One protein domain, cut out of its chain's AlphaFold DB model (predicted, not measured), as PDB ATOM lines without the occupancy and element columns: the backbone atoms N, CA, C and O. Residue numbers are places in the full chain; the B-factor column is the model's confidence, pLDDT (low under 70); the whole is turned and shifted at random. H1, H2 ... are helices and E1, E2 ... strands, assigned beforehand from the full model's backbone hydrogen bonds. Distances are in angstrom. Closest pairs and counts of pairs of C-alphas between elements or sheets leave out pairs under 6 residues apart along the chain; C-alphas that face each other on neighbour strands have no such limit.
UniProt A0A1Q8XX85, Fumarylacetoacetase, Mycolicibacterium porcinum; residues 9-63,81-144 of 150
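AT A GLANCE: This is residues 9 to 63 and 81 to 144 of the 150 residues of the protein "Fumarylacetoacetase" of Mycolicibacterium porcinum (UniProt A0A1Q8XX85). A twisted sheet of four antiparallel strands, in the order E2, E1, E3, E4, makes the body, with small helices lying round it and H1 and H3 well off one end. H2 lies off the other end, in the turn from E1 to E2, while H4 and the long loop of residues 96 to 118 lie toward the E2 side of the sheet and lead back to E3. The printed part has 119 residues with four named helices and four named strands, in the order H1, E1, H2, E2, H3, H4, E3, E4; the class is mixed, helices and strands, with 54 residues, under half, in named elements. The whole is loose, with a radius of gyration of the C-alphas of 17.1 A, and only just elongated, spanning 53 by 35 by 26 A.

IN THESE COORDINATES: H1 is residues 13 to 18, 9.1 A long, and begins at C-alpha 13 at (81.982, -42.932, 95.942). E1, residues 24 to 30, is 20.3 A long, and H2, residues 32 to 36, is 6.2 A. E2, residues 42 to 48, is 18.2 A long. H3, residues 56 to 63, is 10.4 A long and ends at C-alpha 63 at (76.465, -31.749, 79.513). H4, residues 92 to 95, is 4.8 A long. E3, residues 119 to 126, is 23.9 A long. E4, residues 134 to 142, is 25.6 A long and ends at C-alpha 142 at (45.937, -38.270, 71.470).

HOW THE PARTS SIT: E2 and E4 are the edge strands. E2 and E1 are antiparallel at 162 degrees, with N 27 and O 45 2.9 A apart, within hydrogen-bond range. E1 and E3 are antiparallel at 163 degrees, with N 26 and O 123 at 2.9 A. E3 and E4 form a hairpin, antiparallel at 170 degrees, with N 122 and O 139 at 2.9 A. H2 and H4 are each only just not on the sheet, with 4 pairs of C-alphas within 10 A. The closest C-alphas of H2 and E3 are those of Ala 32 and Glu 119, 7.8 A apart. H1 and H3 are not on the sheet; they are close but not clearly touching, their closest C-alphas, His 15 and Ala 57, 8.0 A apart, at a steep tilt of 51 degrees, opposite ways. Outside the named strands, residues 103 to 104 pair with residues 110 to 111, antiparallel. In H2 and H3 every O i to N i+4 pair is within hydrogen-bond range, in H1 1 of 2, and H4 is too short for such a pair.

THE WHOLE: The two C-alphas farthest apart are those of Tyr 9 and Asn 37, 54.5 A. Residues 64 to 80 are not printed, and C-alphas 63 and 81 are 19.2 A apart across the cut, which lies in the link from H3 to H4. The link from H4 to E3, 23 residues, is long. Mean pLDDT of the printed part is 97.1, and no printed residue is under 70.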
ATOM      1  N   TYR A   9      85.739 -37.583  86.143       97.44
ATOM      2  CA  TYR A   9      84.754 -36.503  86.276       97.44
ATOM      3  C   TYR A   9      83.292 -36.996  86.284       97.44
ATOM      4  O   TYR A   9      82.403 -36.233  86.640       97.44
ATOM      5  N   LEU A  10      83.035 -38.257  85.916       97.38
ATOM      6  CA  LEU A  10      81.710 -38.891  85.917       97.38
ATOM      7  C   LEU A  10      81.521 -39.880  87.071       97.38
ATOM      8  O   LEU A  10      80.538 -40.625  87.080       97.38
ATOM      9  N   ASP A  11      82.446 -39.932  88.028       95.69
ATOM     10  CA  ASP A  11      82.426 -40.935  89.082       95.69
ATOM     11  C   ASP A  11      82.771 -40.354  90.458       95.69
ATOM     12  O   ASP A  11      83.586 -39.448  90.610       95.69
ATOM     13  N   SER A  12      82.120 -40.885  91.491       93.12
ATOM     14  CA  SER A  12      82.463 -40.613  92.886       93.12
ATOM     15  C   SER A  12      81.907 -41.707  93.804       93.12
ATOM     16  O   SER A  12      80.875 -42.306  93.486       93.12
ATOM     17  N   PRO A  13      82.501 -41.944  94.992       92.75
ATOM     18  CA  PRO A  13      81.982 -42.932  95.942       92.75
ATOM     19  C   PRO A  13      80.514 -42.701  96.325       92.75
ATOM     20  O   PRO A  13      79.742 -43.650  96.436       92.75
ATOM     21  N   ARG A  14      80.109 -41.432  96.479       91.25
ATOM     22  CA  ARG A  14      78.713 -41.062  96.747       91.25
ATOM     23  C   ARG A  14      77.813 -41.448  95.576       91.25
ATOM     24  O   ARG A  14      76.762 -42.042  95.789       91.25
ATOM     25  N   HIS A  15      78.233 -41.129  94.355       90.44
ATOM     26  CA  HIS A  15      77.464 -41.406  93.143       90.44
ATOM     27  C   HIS A  15      77.173 -42.904  92.967       90.44
ATOM     28  O   HIS A  15      76.024 -43.291  92.767       90.44
ATOM     29  N   ARG A  16      78.178 -43.762  93.175       89.31
ATOM     30  CA  ARG A  16      78.017 -45.225  93.085       89.31
ATOM     31  C   ARG A  16      76.983 -45.795  94.062       89.31
ATOM     32  O   ARG A  16      76.376 -46.818  93.770       89.31
ATOM     33  N   GLY A  17      76.796 -45.160  95.221       88.50
ATOM     34  CA  GLY A  17      75.872 -45.640  96.252       88.50
ATOM     35  C   GLY A  17      74.432 -45.140  96.106       88.50
ATOM     36  O   GLY A  17      73.511 -45.847  96.503       88.50
ATOM     37  N   ILE A  18      74.226 -43.922  95.585       89.25
ATOM     38  CA  ILE A  18      72.909 -43.251  95.618       89.25
ATOM     39  C   ILE A  18      72.526 -42.521  94.322       89.25
ATOM     40  O   ILE A  18      71.585 -41.732  94.321       89.25
ATOM     41  N   GLY A  19      73.270 -42.714  93.232       87.81
ATOM     42  CA  GLY A  19      73.068 -41.967  91.990       87.81
ATOM     43  C   GLY A  19      71.822 -42.358  91.192       87.81
ATOM     44  O   GLY A  19      71.331 -41.559  90.397       87.81
ATOM     45  N   GLY A  20      71.316 -43.577  91.389       91.62
ATOM     46  CA  GLY A  20      70.110 -44.072  90.727       91.62
ATOM     47  C   GLY A  20      68.828 -43.605  91.416       91.62
ATOM     48  O   GLY A  20      68.755 -43.531  92.643       91.62
ATOM     49  N   LEU A  21      67.794 -43.342  90.617       92.88
ATOM     50  CA  LEU A  21      66.433 -43.108  91.094       92.88
ATOM     51  C   LEU A  21      65.568 -44.302  90.695       92.88
ATOM     52  O   LEU A  21      65.490 -44.629  89.512       92.88
ATOM     53  N   ASP A  22      64.930 -44.946  91.671       94.94
ATOM     54  CA  ASP A  22      63.978 -46.031  91.423       94.94
ATOM     55  C   ASP A  22      62.562 -45.456  91.349       94.94
ATOM     56  O   ASP A  22      61.955 -45.102  92.366       94.94
ATOM     57  N   VAL A  23      62.080 -45.292  90.120       97.62
ATOM     58  CA  VAL A  23      60.743 -44.793  89.800       97.62
ATOM     59  C   VAL A  23      60.101 -45.814  88.874       97.62
ATOM     60  O   VAL A  23      60.620 -46.059  87.786       97.62
ATOM     61  N   ASP A  24      58.984 -46.397  89.303       98.19
ATOM     62  CA  ASP A  24      58.155 -47.259  88.461       98.19
ATOM     63  C   ASP A  24      57.612 -46.442  87.291       98.19
ATOM     64  O   ASP A  24      57.103 -45.335  87.493       98.19
ATOM     65  N   LEU A  25      57.653 -47.021  86.093       98.56
ATOM     66  CA  LEU A  25      57.150 -46.424  84.859       98.56
ATOM     67  C   LEU A  25      56.091 -47.337  84.244       98.56
ATOM     68  O   LEU A  25      56.287 -48.550  84.165       98.56
ATOM     69  N   GLU A  26      54.990 -46.757  83.776       98.44
ATOM     70  CA  GLU A  26      53.918 -47.475  83.084       98.44
ATOM     71  C   GLU A  26      53.488 -46.705  81.829       98.44
ATOM     72  O   GLU A  26      53.280 -45.489  81.881       98.44
ATOM     73  N   VAL A  27      53.350 -47.420  80.710       98.75
ATOM     74  CA  VAL A  27      52.853 -46.890  79.433       98.75
ATOM     75  C   VAL A  27      51.549 -47.588  79.084       98.75
ATOM     76  O   VAL A  27      51.495 -48.820  79.021       98.75
ATOM     77  N   LEU A  28      50.505 -46.802  78.833       98.81
ATOM     78  CA  LEU A  28      49.192 -47.292  78.435       98.81
ATOM     79  C   LEU A  28      48.803 -46.765  77.059       98.81
ATOM     80  O   LEU A  28      49.175 -45.651  76.691       98.81
ATOM     81  N   ILE A  29      48.016 -47.559  76.337       98.75
ATOM     82  CA  ILE A  29      47.392 -47.189  75.071       98.75
ATOM     83  C   ILE A  29      45.881 -47.411  75.127       98.75
ATOM     84  O   ILE A  29      45.406 -48.420  75.654       98.75
ATOM     85  N   THR A  30      45.128 -46.489  74.536       98.62
ATOM     86  CA  THR A  30      43.697 -46.666  74.272       98.62
ATOM     87  C   THR A  30      43.415 -46.272  72.831       98.62
ATOM     88  O   THR A  30      43.691 -45.137  72.442       98.62
ATOM     89  N   THR A  31      42.849 -47.173  72.031       98.69
ATOM     90  CA  THR A  31      42.472 -46.848  70.647       98.69
ATOM     91  C   THR A  31      41.183 -46.028  70.609       98.69
ATOM     92  O   THR A  31      40.431 -45.954  71.589       98.69
ATOM     93  N   ALA A  32      40.880 -45.421  69.460       98.12
ATOM     94  CA  ALA A  32      39.602 -44.738  69.268       98.12
ATOM     95  C   ALA A  32      38.402 -45.677  69.496       98.12
ATOM     96  O   ALA A  32      37.427 -45.274  70.130       98.12
ATOM     97  N   ARG A  33      38.495 -46.934  69.037       98.38
ATOM     98  CA  ARG A  33      37.445 -47.948  69.208       98.38
ATOM     99  C   ARG A  33      37.291 -48.365  70.669       98.38
ATOM    100  O   ARG A  33      36.167 -48.397  71.161       98.38
ATOM    101  N   MET A  34      38.400 -48.590  71.378       98.44
ATOM    102  CA  MET A  34      38.380 -48.854  72.821       98.44
ATOM    103  C   MET A  34      37.634 -47.740  73.570       98.44
ATOM    104  O   MET A  34      36.697 -48.013  74.317       98.44
ATOM    105  N   ARG A  35      37.974 -46.466  73.307       97.44
ATOM    106  CA  ARG A  35      37.299 -45.326  73.954       97.44
ATOM    107  C   ARG A  35      35.812 -45.235  73.597       97.44
ATOM    108  O   ARG A  35      35.007 -44.955  74.479       97.44
ATOM    109  N   GLN A  36      35.433 -45.487  72.341       97.69
ATOM    110  CA  GLN A  36      34.024 -45.503  71.909       97.69
ATOM    111  C   GLN A  36      33.203 -46.588  72.620       97.69
ATOM    112  O   GLN A  36      32.032 -46.369  72.919       97.69
ATOM    113  N   ASN A  37      33.827 -47.723  72.931       97.81
ATOM    114  CA  ASN A  37      33.198 -48.840  73.629       97.81
ATOM    115  C   ASN A  37      33.268 -48.732  75.165       97.81
ATOM    116  O   ASN A  37      32.774 -49.617  75.861       97.81
ATOM    117  N   GLY A  38      33.887 -47.677  75.711       97.50
ATOM    118  CA  GLY A  38      34.107 -47.532  77.154       97.50
ATOM    119  C   GLY A  38      35.126 -48.525  77.731       97.50
ATOM    120  O   GLY A  38      35.089 -48.820  78.925       97.50
ATOM    121  N   GLU A  39      36.018 -49.061  76.897       98.25
ATOM    122  CA  GLU A  39      37.072 -49.988  77.312       98.25
ATOM    123  C   GLU A  39      38.217 -49.224  78.012       98.25
ATOM    124  O   GLU A  39      38.568 -48.114  77.598       98.25
ATOM    125  N   PRO A  40      38.817 -49.789  79.078       97.69
ATOM    126  CA  PRO A  40      39.875 -49.115  79.824       97.69
ATOM    127  C   PRO A  40      41.199 -49.076  79.034       97.69
ATOM    128  O   PRO A  40      41.443 -49.966  78.217       97.69
ATOM    129  N   PRO A  41      42.103 -48.120  79.331       97.88
ATOM    130  CA  PRO A  41      43.452 -48.114  78.770       97.88
ATOM    131  C   PRO A  41      44.196 -49.430  79.022       97.88
ATOM    132  O   PRO A  41      44.156 -49.983  80.125       97.88
ATOM    133  N   HIS A  42      44.913 -49.915  78.012       98.56
ATOM    134  CA  HIS A  42      45.695 -51.142  78.087       98.56
ATOM    135  C   HIS A  42      47.169 -50.840  78.355       98.56
ATOM    136  O   HIS A  42      47.780 -50.041  77.655       98.56
ATOM    137  N   VAL A  43      47.757 -51.500  79.353       98.62
ATOM    138  CA  VAL A  43      49.179 -51.339  79.682       98.62
ATOM    139  C   VAL A  43      50.025 -52.139  78.701       98.62
ATOM    140  O   VAL A  43      49.920 -53.361  78.663       98.62
ATOM    141  N   ILE A  44      50.891 -51.449  77.962       98.44
ATOM    142  CA  ILE A  44      51.784 -52.051  76.963       98.44
ATOM    143  C   ILE A  44      53.238 -52.131  77.424       98.44
ATOM    144  O   ILE A  44      54.006 -52.896  76.851       98.44
ATOM    145  N   SER A  45      53.620 -51.375  78.458       98.69
ATOM    146  CA  SER A  45      54.960 -51.465  79.042       98.69
ATOM    147  C   SER A  45      54.973 -51.107  80.526       98.69
ATOM    148  O   SER A  45      54.270 -50.187  80.962       98.69
ATOM    149  N   ARG A  46      55.785 -51.833  81.301       98.69
ATOM    150  CA  ARG A  46      56.150 -51.526  82.688       98.69
ATOM    151  C   ARG A  46      57.654 -51.628  82.872       98.69
ATOM    152  O   ARG A  46      58.229 -52.694  82.684       98.69
ATOM    153  N   SER A  47      58.277 -50.542  83.306       98.12
ATOM    154  CA  SER A  47      59.727 -50.447  83.494       98.12
ATOM    155  C   SER A  47      60.060 -49.711  84.797       98.12
ATOM    156  O   SER A  47      59.185 -49.447  85.622       98.12
ATOM    157  N   SER A  48      61.335 -49.391  85.007       97.69
ATOM    158  CA  SER A  48      61.783 -48.487  86.067       97.69
ATOM    159  C   SER A  48      62.997 -47.681  85.616       97.69
ATOM    160  O   SER A  48      63.888 -48.200  84.938       97.69
ATOM    161  N   SER A  49      63.082 -46.423  86.057       97.06
ATOM    162  CA  SER A  49      64.263 -45.578  85.837       97.06
ATOM    163  C   SER A  49      65.532 -46.116  86.505       97.06
ATOM    164  O   SER A  49      66.626 -45.673  86.162       97.06
ATOM    165  N   ARG A  50      65.439 -47.116  87.394       94.56
ATOM    166  CA  ARG A  50      66.620 -47.806  87.943       94.56
ATOM    167  C   ARG A  50      67.467 -48.494  86.866       94.56
ATOM    168  O   ARG A  50      68.614 -48.831  87.126       94.56
ATOM    169  N   HIS A  51      66.885 -48.750  85.692       94.94
ATOM    170  CA  HIS A  51      67.565 -49.365  84.555       94.94
ATOM    171  C   HIS A  51      68.390 -48.361  83.731       94.94
ATOM    172  O   HIS A  51      69.098 -48.769  82.815       94.94
ATOM    173  N   MET A  52      68.349 -47.064  84.062       95.38
ATOM    174  CA  MET A  52      69.236 -46.066  83.463       95.38
ATOM    175  C   MET A  52      70.700 -46.402  83.753       95.38
ATOM    176  O   MET A  52      71.112 -46.458  84.909       95.38
ATOM    177  N   TYR A  53      71.496 -46.564  82.695       94.25
ATOM    178  CA  TYR A  53      72.936 -46.794  82.827       94.25
ATOM    179  C   TYR A  53      73.674 -45.531  83.304       94.25
ATOM    180  O   TYR A  53      74.558 -45.599  84.155       94.25
ATOM    181  N   TRP A  54      73.273 -44.361  82.799       95.56
ATOM    182  CA  TRP A  54      73.792 -43.063  83.228       95.56
ATOM    183  C   TRP A  54      72.793 -42.373  84.146       95.56
ATOM    184  O   TRP A  54      71.633 -42.195  83.791       95.56
ATOM    185  N   SER A  55      73.245 -41.941  85.317       95.56
ATOM    186  CA  SER A  55      72.406 -41.149  86.222       95.56
ATOM    187  C   SER A  55      72.173 -39.722  85.727       95.56
ATOM    188  O   SER A  55      72.973 -39.174  84.967       95.56
ATOM    189  N   VAL A  56      71.157 -39.062  86.290       95.50
ATOM    190  CA  VAL A  56      70.907 -37.626  86.077       95.50
ATOM    191  C   VAL A  56      72.137 -36.780  86.433       95.50
ATOM    192  O   VAL A  56      72.480 -35.856  85.701       95.50
ATOM    193  N   ALA A  57      72.848 -37.116  87.516       95.00
ATOM    194  CA  ALA A  57      74.053 -36.394  87.925       95.00
ATOM    195  C   ALA A  57      75.174 -36.498  86.879       95.00
ATOM    196  O   ALA A  57      75.830 -35.501  86.575       95.00
ATOM    197  N   GLN A  58      75.373 -37.681  86.292       96.88
ATOM    198  CA  GLN A  58      76.357 -37.886  85.227       96.88
ATOM    199  C   GLN A  58      75.944 -37.193  83.932       96.88
ATOM    200  O   GLN A  58      76.788 -36.561  83.303       96.88
ATOM    201  N   MET A  59      74.662 -37.260  83.557       96.94
ATOM    202  CA  MET A  59      74.143 -36.554  82.383       96.94
ATOM    203  C   MET A  59      74.391 -35.049  82.488       96.94
ATOM    204  O   MET A  59      74.931 -34.455  81.559       96.94
ATOM    205  N   LEU A  60      74.063 -34.452  83.639       96.62
ATOM    206  CA  LEU A  60      74.292 -33.034  83.912       96.62
ATOM    207  C   LEU A  60      75.785 -32.687  83.855       96.62
ATOM    208  O   LEU A  60      76.184 -31.768  83.148       96.62
ATOM    209  N   THR A  61      76.610 -33.465  84.559       96.81
ATOM    210  CA  THR A  61      78.063 -33.251  84.631       96.81
ATOM    211  C   THR A  61      78.716 -33.340  83.251       96.81
ATOM    212  O   THR A  61      79.585 -32.531  82.924       96.81
ATOM    213  N   HIS A  62      78.285 -34.298  82.425       98.06
ATOM    214  CA  HIS A  62      78.750 -34.427  81.049       98.06
ATOM    215  C   HIS A  62      78.284 -33.263  80.174       98.06
ATOM    216  O   HIS A  62      79.087 -32.706  79.433       98.06
ATOM    217  N   HIS A  63      77.017 -32.856  80.292       98.19
ATOM    218  CA  HIS A  63      76.465 -31.749  79.513       98.19
ATOM    219  C   HIS A  63      77.283 -30.463  79.691       98.19
ATOM    220  O   HIS A  63      77.559 -29.768  78.721       98.19
ATOM    221  N   LEU A  81      63.540 -45.329  78.147       98.06
ATOM    222  CA  LEU A  81      63.770 -46.140  79.346       98.06
ATOM    223  C   LEU A  81      63.241 -47.564  79.171       98.06
ATOM    224  O   LEU A  81      62.093 -47.856  79.503       98.06
ATOM    225  N   SER A  82      64.110 -48.447  78.685       98.12
ATOM    226  CA  SER A  82      63.823 -49.874  78.514       98.12
ATOM    227  C   SER A  82      64.412 -50.698  79.657       98.12
ATOM    228  O   SER A  82      65.560 -50.504  80.059       98.12
ATOM    229  N   GLY A  83      63.613 -51.613  80.198       97.25
ATOM    230  CA  GLY A  83      64.064 -52.599  81.170       97.25
ATOM    231  C   GLY A  83      64.601 -53.876  80.504       97.25
ATOM    232  O   GLY A  83      64.578 -54.018  79.282       97.25
ATOM    233  N   PRO A  84      65.099 -54.834  81.305       96.81
ATOM    234  CA  PRO A  84      65.712 -56.063  80.800       96.81
ATOM    235  C   PRO A  84      64.703 -57.162  80.423       96.81
ATOM    236  O   PRO A  84      65.111 -58.219  79.947       96.81
ATOM    237  N   THR A  85      63.408 -56.971  80.688       96.88
ATOM    238  CA  THR A  85      62.367 -57.994  80.499       96.88
ATOM    239  C   THR A  85      61.413 -57.628  79.368       96.88
ATOM    240  O   THR A  85      61.124 -56.453  79.164       96.88
ATOM    241  N   ALA A  86      60.846 -58.627  78.692       96.12
ATOM    242  CA  ALA A  86      59.779 -58.388  77.723       96.12
ATOM    243  C   ALA A  86      58.585 -57.669  78.379       96.12
ATOM    244  O   ALA A  86      58.183 -58.017  79.494       96.12
ATOM    245  N   GLY A  87      58.032 -56.669  77.698       96.81
ATOM    246  CA  GLY A  87      57.006 -55.775  78.233       96.81
ATOM    247  C   GLY A  87      57.558 -54.665  79.135       96.81
ATOM    248  O   GLY A  87      56.782 -54.057  79.868       96.81
ATOM    249  N   SER A  88      58.871 -54.413  79.121       98.38
ATOM    250  CA  SER A  88      59.507 -53.271  79.804       98.38
ATOM    251  C   SER A  88      60.231 -52.322  78.850       98.38
ATOM    252  O   SER A  88      60.909 -51.393  79.287       98.38
ATOM    253  N   GLU A  89      60.092 -52.546  77.548       98.56
ATOM    254  CA  GLU A  89      60.647 -51.723  76.488       98.56
ATOM    255  C   GLU A  89      59.983 -50.337  76.467       98.56
ATOM    256  O   GLU A  89      58.774 -50.199  76.672       98.56
ATOM    257  N   GLY A  90      60.771 -49.293  76.216       98.00
ATOM    258  CA  GLY A  90      60.326 -47.901  76.299       98.00
ATOM    259  C   GLY A  90      59.725 -47.340  75.008       98.00
ATOM    260  O   GLY A  90      59.368 -46.163  74.970       98.00
ATOM    261  N   SER A  91      59.615 -48.137  73.943       98.56
ATOM    262  CA  SER A  91      59.052 -47.693  72.667       98.56
ATOM    263  C   SER A  91      58.287 -48.793  71.932       98.56
ATOM    264  O   SER A  91      58.584 -49.979  72.052       98.56
ATOM    265  N   LEU A  92      57.335 -48.387  71.084       98.56
ATOM    266  CA  LEU A  92      56.645 -49.306  70.170       98.56
ATOM    267  C   LEU A  92      57.595 -49.934  69.143       98.56
ATOM    268  O   LEU A  92      57.364 -51.058  68.709       98.56
ATOM    269  N   MET A  93      58.683 -49.242  68.784       98.50
ATOM    270  CA  MET A  93      59.730 -49.791  67.919       98.50
ATOM    271  C   MET A  93      60.351 -51.043  68.549       98.50
ATOM    272  O   MET A  93      60.514 -52.056  67.875       98.50
ATOM    273  N   GLU A  94      60.676 -50.980  69.836       98.44
ATOM    274  CA  GLU A  94      61.240 -52.108  70.575       98.44
ATOM    275  C   GLU A  94      60.182 -53.184  70.842       98.44
ATOM    276  O   GLU A  94      60.398 -54.333  70.460       98.44
ATOM    277  N   LEU A  95      59.012 -52.803  71.380       98.25
ATOM    278  CA  LEU A  95      57.905 -53.725  71.679       98.25
ATOM    279  C   LEU A  95      57.463 -54.529  70.451       98.25
ATOM    280  O   LEU A  95      57.136 -55.708  70.564       98.25
ATOM    281  N   SER A  96      57.445 -53.892  69.278       98.25
ATOM    282  CA  SER A  96      57.025 -54.540  68.036       98.25
ATOM    283  C   SER A  96      58.168 -55.150  67.225       98.25
ATOM    284  O   SER A  96      57.944 -55.634  66.112       98.25
ATOM    285  N   HIS A  97      59.405 -55.114  67.733       97.69
ATOM    286  CA  HIS A  97      60.612 -55.533  67.014       97.69
ATOM    287  C   HIS A  97      60.735 -54.900  65.616       97.69
ATOM    288  O   HIS A  97      60.998 -55.578  64.615       97.69
ATOM    289  N   GLY A  98      60.512 -53.590  65.534       97.56
ATOM    290  CA  GLY A  98      60.474 -52.841  64.279       97.56
ATOM    291  C   GLY A  98      59.290 -53.228  63.395       97.56
ATOM    292  O   GLY A  98      59.440 -53.338  62.180       97.56
ATOM    293  N   GLY A  99      58.135 -53.497  64.004       97.81
ATOM    294  CA  GLY A  99      56.899 -53.893  63.329       97.81
ATOM    295  C   GLY A  99      56.803 -55.367  62.924       97.81
ATOM    296  O   GLY A  99      55.811 -55.759  62.317       97.81
ATOM    297  N   LYS A 100      57.796 -56.198  63.258       98.25
ATOM    298  CA  LYS A 100      57.803 -57.640  62.945       98.25
ATOM    299  C   LYS A 100      56.896 -58.462  63.861       98.25
ATOM    300  O   LYS A 100      56.486 -59.553  63.477       98.25
ATOM    301  N   ALA A 101      56.601 -57.958  65.056       97.75
ATOM    302  CA  ALA A 101      55.770 -58.616  66.055       97.75
ATOM    303  C   ALA A 101      54.700 -57.637  66.572       97.75
ATOM    304  O   ALA A 101      54.970 -56.867  67.485       97.75
ATOM    305  N   PRO A 102      53.491 -57.606  65.986       97.69
ATOM    306  CA  PRO A 102      52.439 -56.699  66.437       97.69
ATOM    307  C   PRO A 102      52.003 -56.973  67.883       97.69
ATOM    308  O   PRO A 102      51.821 -58.122  68.286       97.69
ATOM    309  N   ILE A 103      51.759 -55.907  68.644       98.06
ATOM    310  CA  ILE A 103      51.142 -55.963  69.972       98.06
ATOM    311  C   ILE A 103      49.654 -56.239  69.777       98.06
ATOM    312  O   ILE A 103      49.011 -55.537  69.002       98.06
ATOM    313  N   THR A 104      49.097 -57.232  70.471       98.12
ATOM    314  CA  THR A 104      47.654 -57.527  70.437       98.12
ATOM    315  C   THR A 104      46.969 -56.902  71.646       98.12
ATOM    316  O   THR A 104      47.336 -57.190  72.783       98.12
ATOM    317  N   LEU A 105      45.973 -56.055  71.400       98.38
ATOM    318  CA  LEU A 105      45.176 -55.385  72.422       98.38
ATOM    319  C   LEU A 105      43.999 -56.272  72.875       98.38
ATOM    320  O   LEU A 105      43.595 -57.183  72.148       98.38
ATOM    321  N   PRO A 106      43.395 -56.007  74.051       97.88
ATOM    322  CA  PRO A 106      42.346 -56.861  74.620       97.88
ATOM    323  C   PRO A 106      41.108 -57.058  73.737       97.88
ATOM    324  O   PRO A 106      40.418 -58.066  73.862       97.88
ATOM    325  N   ASN A 107      40.823 -56.115  72.841       97.06
ATOM    326  CA  ASN A 107      39.685 -56.163  71.925       97.06
ATOM    327  C   ASN A 107      40.050 -56.696  70.521       97.06
ATOM    328  O   ASN A 107      39.288 -56.534  69.561       97.06
ATOM    329  N   GLY A 108      41.238 -57.290  70.383       97.94
ATOM    330  CA  GLY A 108      41.744 -57.876  69.146       97.94
ATOM    331  C   GLY A 108      42.316 -56.879  68.133       97.94
ATOM    332  O   GLY A 108      42.789 -57.318  67.088       97.94
ATOM    333  N   GLU A 109      42.302 -55.566  68.406       98.44
ATOM    334  CA  GLU A 109      43.135 -54.620  67.645       98.44
ATOM    335  C   GLU A 109      44.613 -54.978  67.800       98.44
ATOM    336  O   GLU A 109      45.033 -55.529  68.820       98.44
ATOM    337  N   THR A 110      45.419 -54.628  66.801       98.38
ATOM    338  CA  THR A 110      46.871 -54.771  66.878       98.38
ATOM    339  C   THR A 110      47.570 -53.447  66.609       98.38
ATOM    340  O   THR A 110      47.025 -52.566  65.941       98.38
ATOM    341  N   ARG A 111      48.781 -53.293  67.153       98.56
ATOM    342  CA  ARG A 111      49.646 -52.133  66.910       98.56
ATOM    343  C   ARG A 111      51.084 -52.554  66.669       98.56
ATOM    344  O   ARG A 111      51.635 -53.384  67.387       98.56
ATOM    345  N   THR A 112      51.699 -51.938  65.671       98.44
ATOM    346  CA  THR A 112      53.158 -51.926  65.485       98.44
ATOM    347  C   THR A 112      53.714 -50.546  65.820       98.44
ATOM    348  O   THR A 112      54.670 -50.436  66.578       98.44
ATOM    349  N   PHE A 113      53.051 -49.498  65.330       98.69
ATOM    350  CA  PHE A 113      53.241 -48.095  65.694       98.69
ATOM    351  C   PHE A 113      51.891 -47.467  66.058       98.69
ATOM    352  O   PHE A 113      50.865 -48.145  66.010       98.69
ATOM    353  N   LEU A 114      51.906 -46.193  66.454       98.50
ATOM    354  CA  LEU A 114      50.680 -45.448  66.736       98.50
ATOM    355  C   LEU A 114      49.886 -45.203  65.452       98.50
ATOM    356  O   LEU A 114      50.459 -44.874  64.413       98.50
ATOM    357  N   GLU A 115      48.569 -45.315  65.565       98.56
ATOM    358  CA  GLU A 115      47.599 -44.933  64.544       98.56
ATOM    359  C   GLU A 115      46.865 -43.644  64.953       98.56
ATOM    360  O   GLU A 115      46.848 -43.245  66.124       98.56
ATOM    361  N   ASP A 116      46.232 -42.983  63.983       98.44
ATOM    362  CA  ASP A 116      45.412 -41.803  64.247       98.44
ATOM    363  C   ASP A 116      44.298 -42.115  65.254       98.44
ATOM    364  O   ASP A 116      43.534 -43.071  65.118       98.44
ATOM    365  N   GLY A 117      44.172 -41.263  66.267       98.31
ATOM    366  CA  GLY A 117      43.208 -41.431  67.344       98.31
ATOM    367  C   GLY A 117      43.674 -42.335  68.483       98.31
ATOM    368  O   GLY A 117      42.949 -42.424  69.477       98.31
ATOM    369  N   ASP A 118      44.850 -42.958  68.419       98.75
ATOM    370  CA  ASP A 118      45.425 -43.612  69.595       98.75
ATOM    371  C   ASP A 118      45.744 -42.575  70.681       98.75
ATOM    372  O   ASP A 118      46.233 -41.478  70.407       98.75
ATOM    373  N   GLU A 119      45.438 -42.920  71.928       98.75
ATOM    374  CA  GLU A 119      45.826 -42.163  73.115       98.75
ATOM    375  C   GLU A 119      46.940 -42.905  73.842       98.75
ATOM    376  O   GLU A 119      46.806 -44.102  74.094       98.75
ATOM    377  N   VAL A 120      48.012 -42.196  74.194       98.75
ATOM    378  CA  VAL A 120      49.114 -42.717  75.007       98.75
ATOM    379  C   VAL A 120      49.117 -42.016  76.355       98.75
ATOM    380  O   VAL A 120      49.025 -40.790  76.420       98.75
ATOM    381  N   VAL A 121      49.264 -42.801  77.420       98.75
ATOM    382  CA  VAL A 121      49.390 -42.316  78.796       98.75
ATOM    383  C   VAL A 121      50.707 -42.812  79.375       98.75
ATOM    384  O   VAL A 121      50.952 -44.017  79.417       98.75
ATOM    385  N   LEU A 122      51.536 -41.891  79.861       98.75
ATOM    386  CA  LEU A 122      52.717 -42.200  80.663       98.75
ATOM    387  C   LEU A 122      52.415 -41.912  82.132       98.75
ATOM    388  O   LEU A 122      51.955 -40.819  82.475       98.75
ATOM    389  N   ARG A 123      52.708 -42.880  82.999       98.62
ATOM    390  CA  ARG A 123      52.601 -42.755  84.456       98.62
ATOM    391  C   ARG A 123      53.929 -43.084  85.108       98.62
ATOM    392  O   ARG A 123      54.638 -43.988  84.671       98.62
ATOM    393  N   ALA A 124      54.222 -42.376  86.192       98.31
ATOM    394  CA  ALA A 124      55.390 -42.648  87.010       98.31
ATOM    395  C   ALA A 124      55.079 -42.508  88.501       98.31
ATOM    396  O   ALA A 124      54.306 -41.634  88.918       98.31
ATOM    397  N   ARG A 125      55.690 -43.371  89.316       98.19
ATOM    398  CA  ARG A 125      55.581 -43.316  90.779       98.19
ATOM    399  C   ARG A 125      56.858 -43.807  91.454       98.19
ATOM    400  O   ARG A 125      57.426 -44.820  91.068       98.19
ATOM    401  N   ALA A 126      57.277 -43.117  92.504       97.69
ATOM    402  CA  ALA A 126      58.314 -43.592  93.409       97.69
ATOM    403  C   ALA A 126      57.653 -44.180  94.659       97.69
ATOM    404  O   ALA A 126      56.779 -43.549  95.264       97.69
ATOM    405  N   HIS A 127      58.076 -45.376  95.062       95.75
ATOM    406  CA  HIS A 127      57.583 -46.029  96.270       95.75
ATOM    407  C   HIS A 127      58.738 -46.582  97.107       95.75
ATOM    408  O   HIS A 127      59.779 -46.984  96.593       95.75
ATOM    409  N   ARG A 128      58.548 -46.638  98.426       94.12
ATOM    410  CA  ARG A 128      59.466 -47.305  99.355       94.12
ATOM    411  C   ARG A 128      58.668 -47.837 100.547       94.12
ATOM    412  O   ARG A 128      57.821 -47.103 101.054       94.12
ATOM    413  N   PRO A 129      58.923 -49.069 101.024       94.69
ATOM    414  CA  PRO A 129      58.278 -49.577 102.232       94.69
ATOM    415  C   PRO A 129      58.435 -48.611 103.415       94.69
ATOM    416  O   PRO A 129      59.530 -48.113 103.672       94.69
ATOM    417  N   GLY A 130      57.335 -48.335 104.118       96.62
ATOM    418  CA  GLY A 130      57.314 -47.406 105.255       96.62
ATOM    419  C   GLY A 130      57.318 -45.916 104.889       96.62
ATOM    420  O   GLY A 130      57.328 -45.085 105.793       96.62
ATOM    421  N   ALA A 131      57.288 -45.561 103.601       96.19
ATOM    422  CA  ALA A 131      57.153 -44.186 103.131       96.19
ATOM    423  C   ALA A 131      55.860 -43.998 102.325       96.19
ATOM    424  O   ALA A 131      55.294 -44.952 101.790       96.19
ATOM    425  N   VAL A 132      55.406 -42.749 102.222       97.12
ATOM    426  CA  VAL A 132      54.315 -42.386 101.311       97.12
ATOM    427  C   VAL A 132      54.784 -42.468  99.857       97.12
ATOM    428  O   VAL A 132      55.930 -42.144  99.542       97.12
ATOM    429  N   THR A 133      53.893 -42.897  98.967       97.06
ATOM    430  CA  THR A 133      54.149 -42.928  97.521       97.06
ATOM    431  C   THR A 133      54.134 -41.512  96.950       97.06
ATOM    432  O   THR A 133      53.255 -40.719  97.282       97.06
ATOM    433  N   VAL A 134      55.068 -41.218  96.044       97.94
ATOM    434  CA  VAL A 134      55.130 -39.947  95.307       97.94
ATOM    435  C   VAL A 134      54.826 -40.220  93.837       97.94
ATOM    436  O   VAL A 134      55.572 -40.933  93.168       97.94
ATOM    437  N   GLY A 135      53.709 -39.689  93.341       97.75
ATOM    438  CA  GLY A 135      53.289 -39.822  91.944       97.75
ATOM    439  C   GLY A 135      53.635 -38.592  91.109       97.75
ATOM    440  O   GLY A 135      53.693 -37.482  91.633       97.75
ATOM    441  N   PHE A 136      53.816 -38.796  89.804       98.12
ATOM    442  CA  PHE A 136      54.091 -37.730  88.829       98.12
ATOM    443  C   PHE A 136      52.832 -37.248  88.084       98.12
ATOM    444  O   PHE A 136      52.917 -36.355  87.247       98.12
ATOM    445  N   GLY A 137      51.663 -37.829  88.375       98.00
ATOM    446  CA  GLY A 137      50.453 -37.620  87.581       98.00
ATOM    447  C   GLY A 137      50.507 -38.384  86.257       98.00
ATOM    448  O   GLY A 137      51.095 -39.467  86.184       98.00
ATOM    449  N   GLU A 138      49.873 -37.826  85.229       98.19
ATOM    450  CA  GLU A 138      49.780 -38.427  83.897       98.19
ATOM    451  C   GLU A 138      50.317 -37.465  82.833       98.19
ATOM    452  O   GLU A 138      49.995 -36.277  82.839       98.19
ATOM    453  N   CYS A 139      51.099 -37.994  81.893       98.50
ATOM    454  CA  CYS A 139      51.402 -37.329  80.629       98.50
ATOM    455  C   CYS A 139      50.589 -38.020  79.533       98.50
ATOM    456  O   CYS A 139      50.810 -39.200  79.259       98.50
ATOM    457  N   VAL A 140      49.618 -37.305  78.959       98.50
ATOM    458  CA  VAL A 140      48.592 -37.872  78.072       98.50
ATOM    459  C   VAL A 140      48.569 -37.130  76.747       98.50
ATOM    460  O   VAL A 140      48.572 -35.899  76.722       98.50
ATOM    461  N   ALA A 141      48.499 -37.872  75.644       98.38
ATOM    462  CA  ALA A 141      48.323 -37.297  74.316       98.38
ATOM    463  C   ALA A 141      47.487 -38.207  73.413       98.38
ATOM    464  O   ALA A 141      47.609 -39.427  73.470       98.38
ATOM    465  N   VAL A 142      46.684 -37.590  72.538       98.44
ATOM    466  CA  VAL A 142      45.937 -38.270  71.470       98.44
ATOM    467  C   VAL A 142      46.558 -37.912  70.128       98.44
ATOM    468  O   VAL A 142      46.684 -36.728  69.800       98.44
ATOM    469  N   ILE A 143      46.895 -38.924  69.332       98.38
ATOM    470  CA  ILE A 143      47.416 -38.736  67.981       98.38
ATOM    471  C   ILE A 143      46.306 -38.197  67.085       98.38
ATOM    472  O   ILE A 143      45.194 -38.728  67.035       98.38
ATOM    473  N   ARG A 144      46.598 -37.096  66.396       97.94
ATOM    474  CA  ARG A 144      45.698 -36.493  65.415       97.94
ATOM    475  C   ARG A 144      46.165 -36.860  64.010       97.94
ATOM    476  O   ARG A 144      47.376 -36.944  63.815       97.94
TER     477      ARG A 144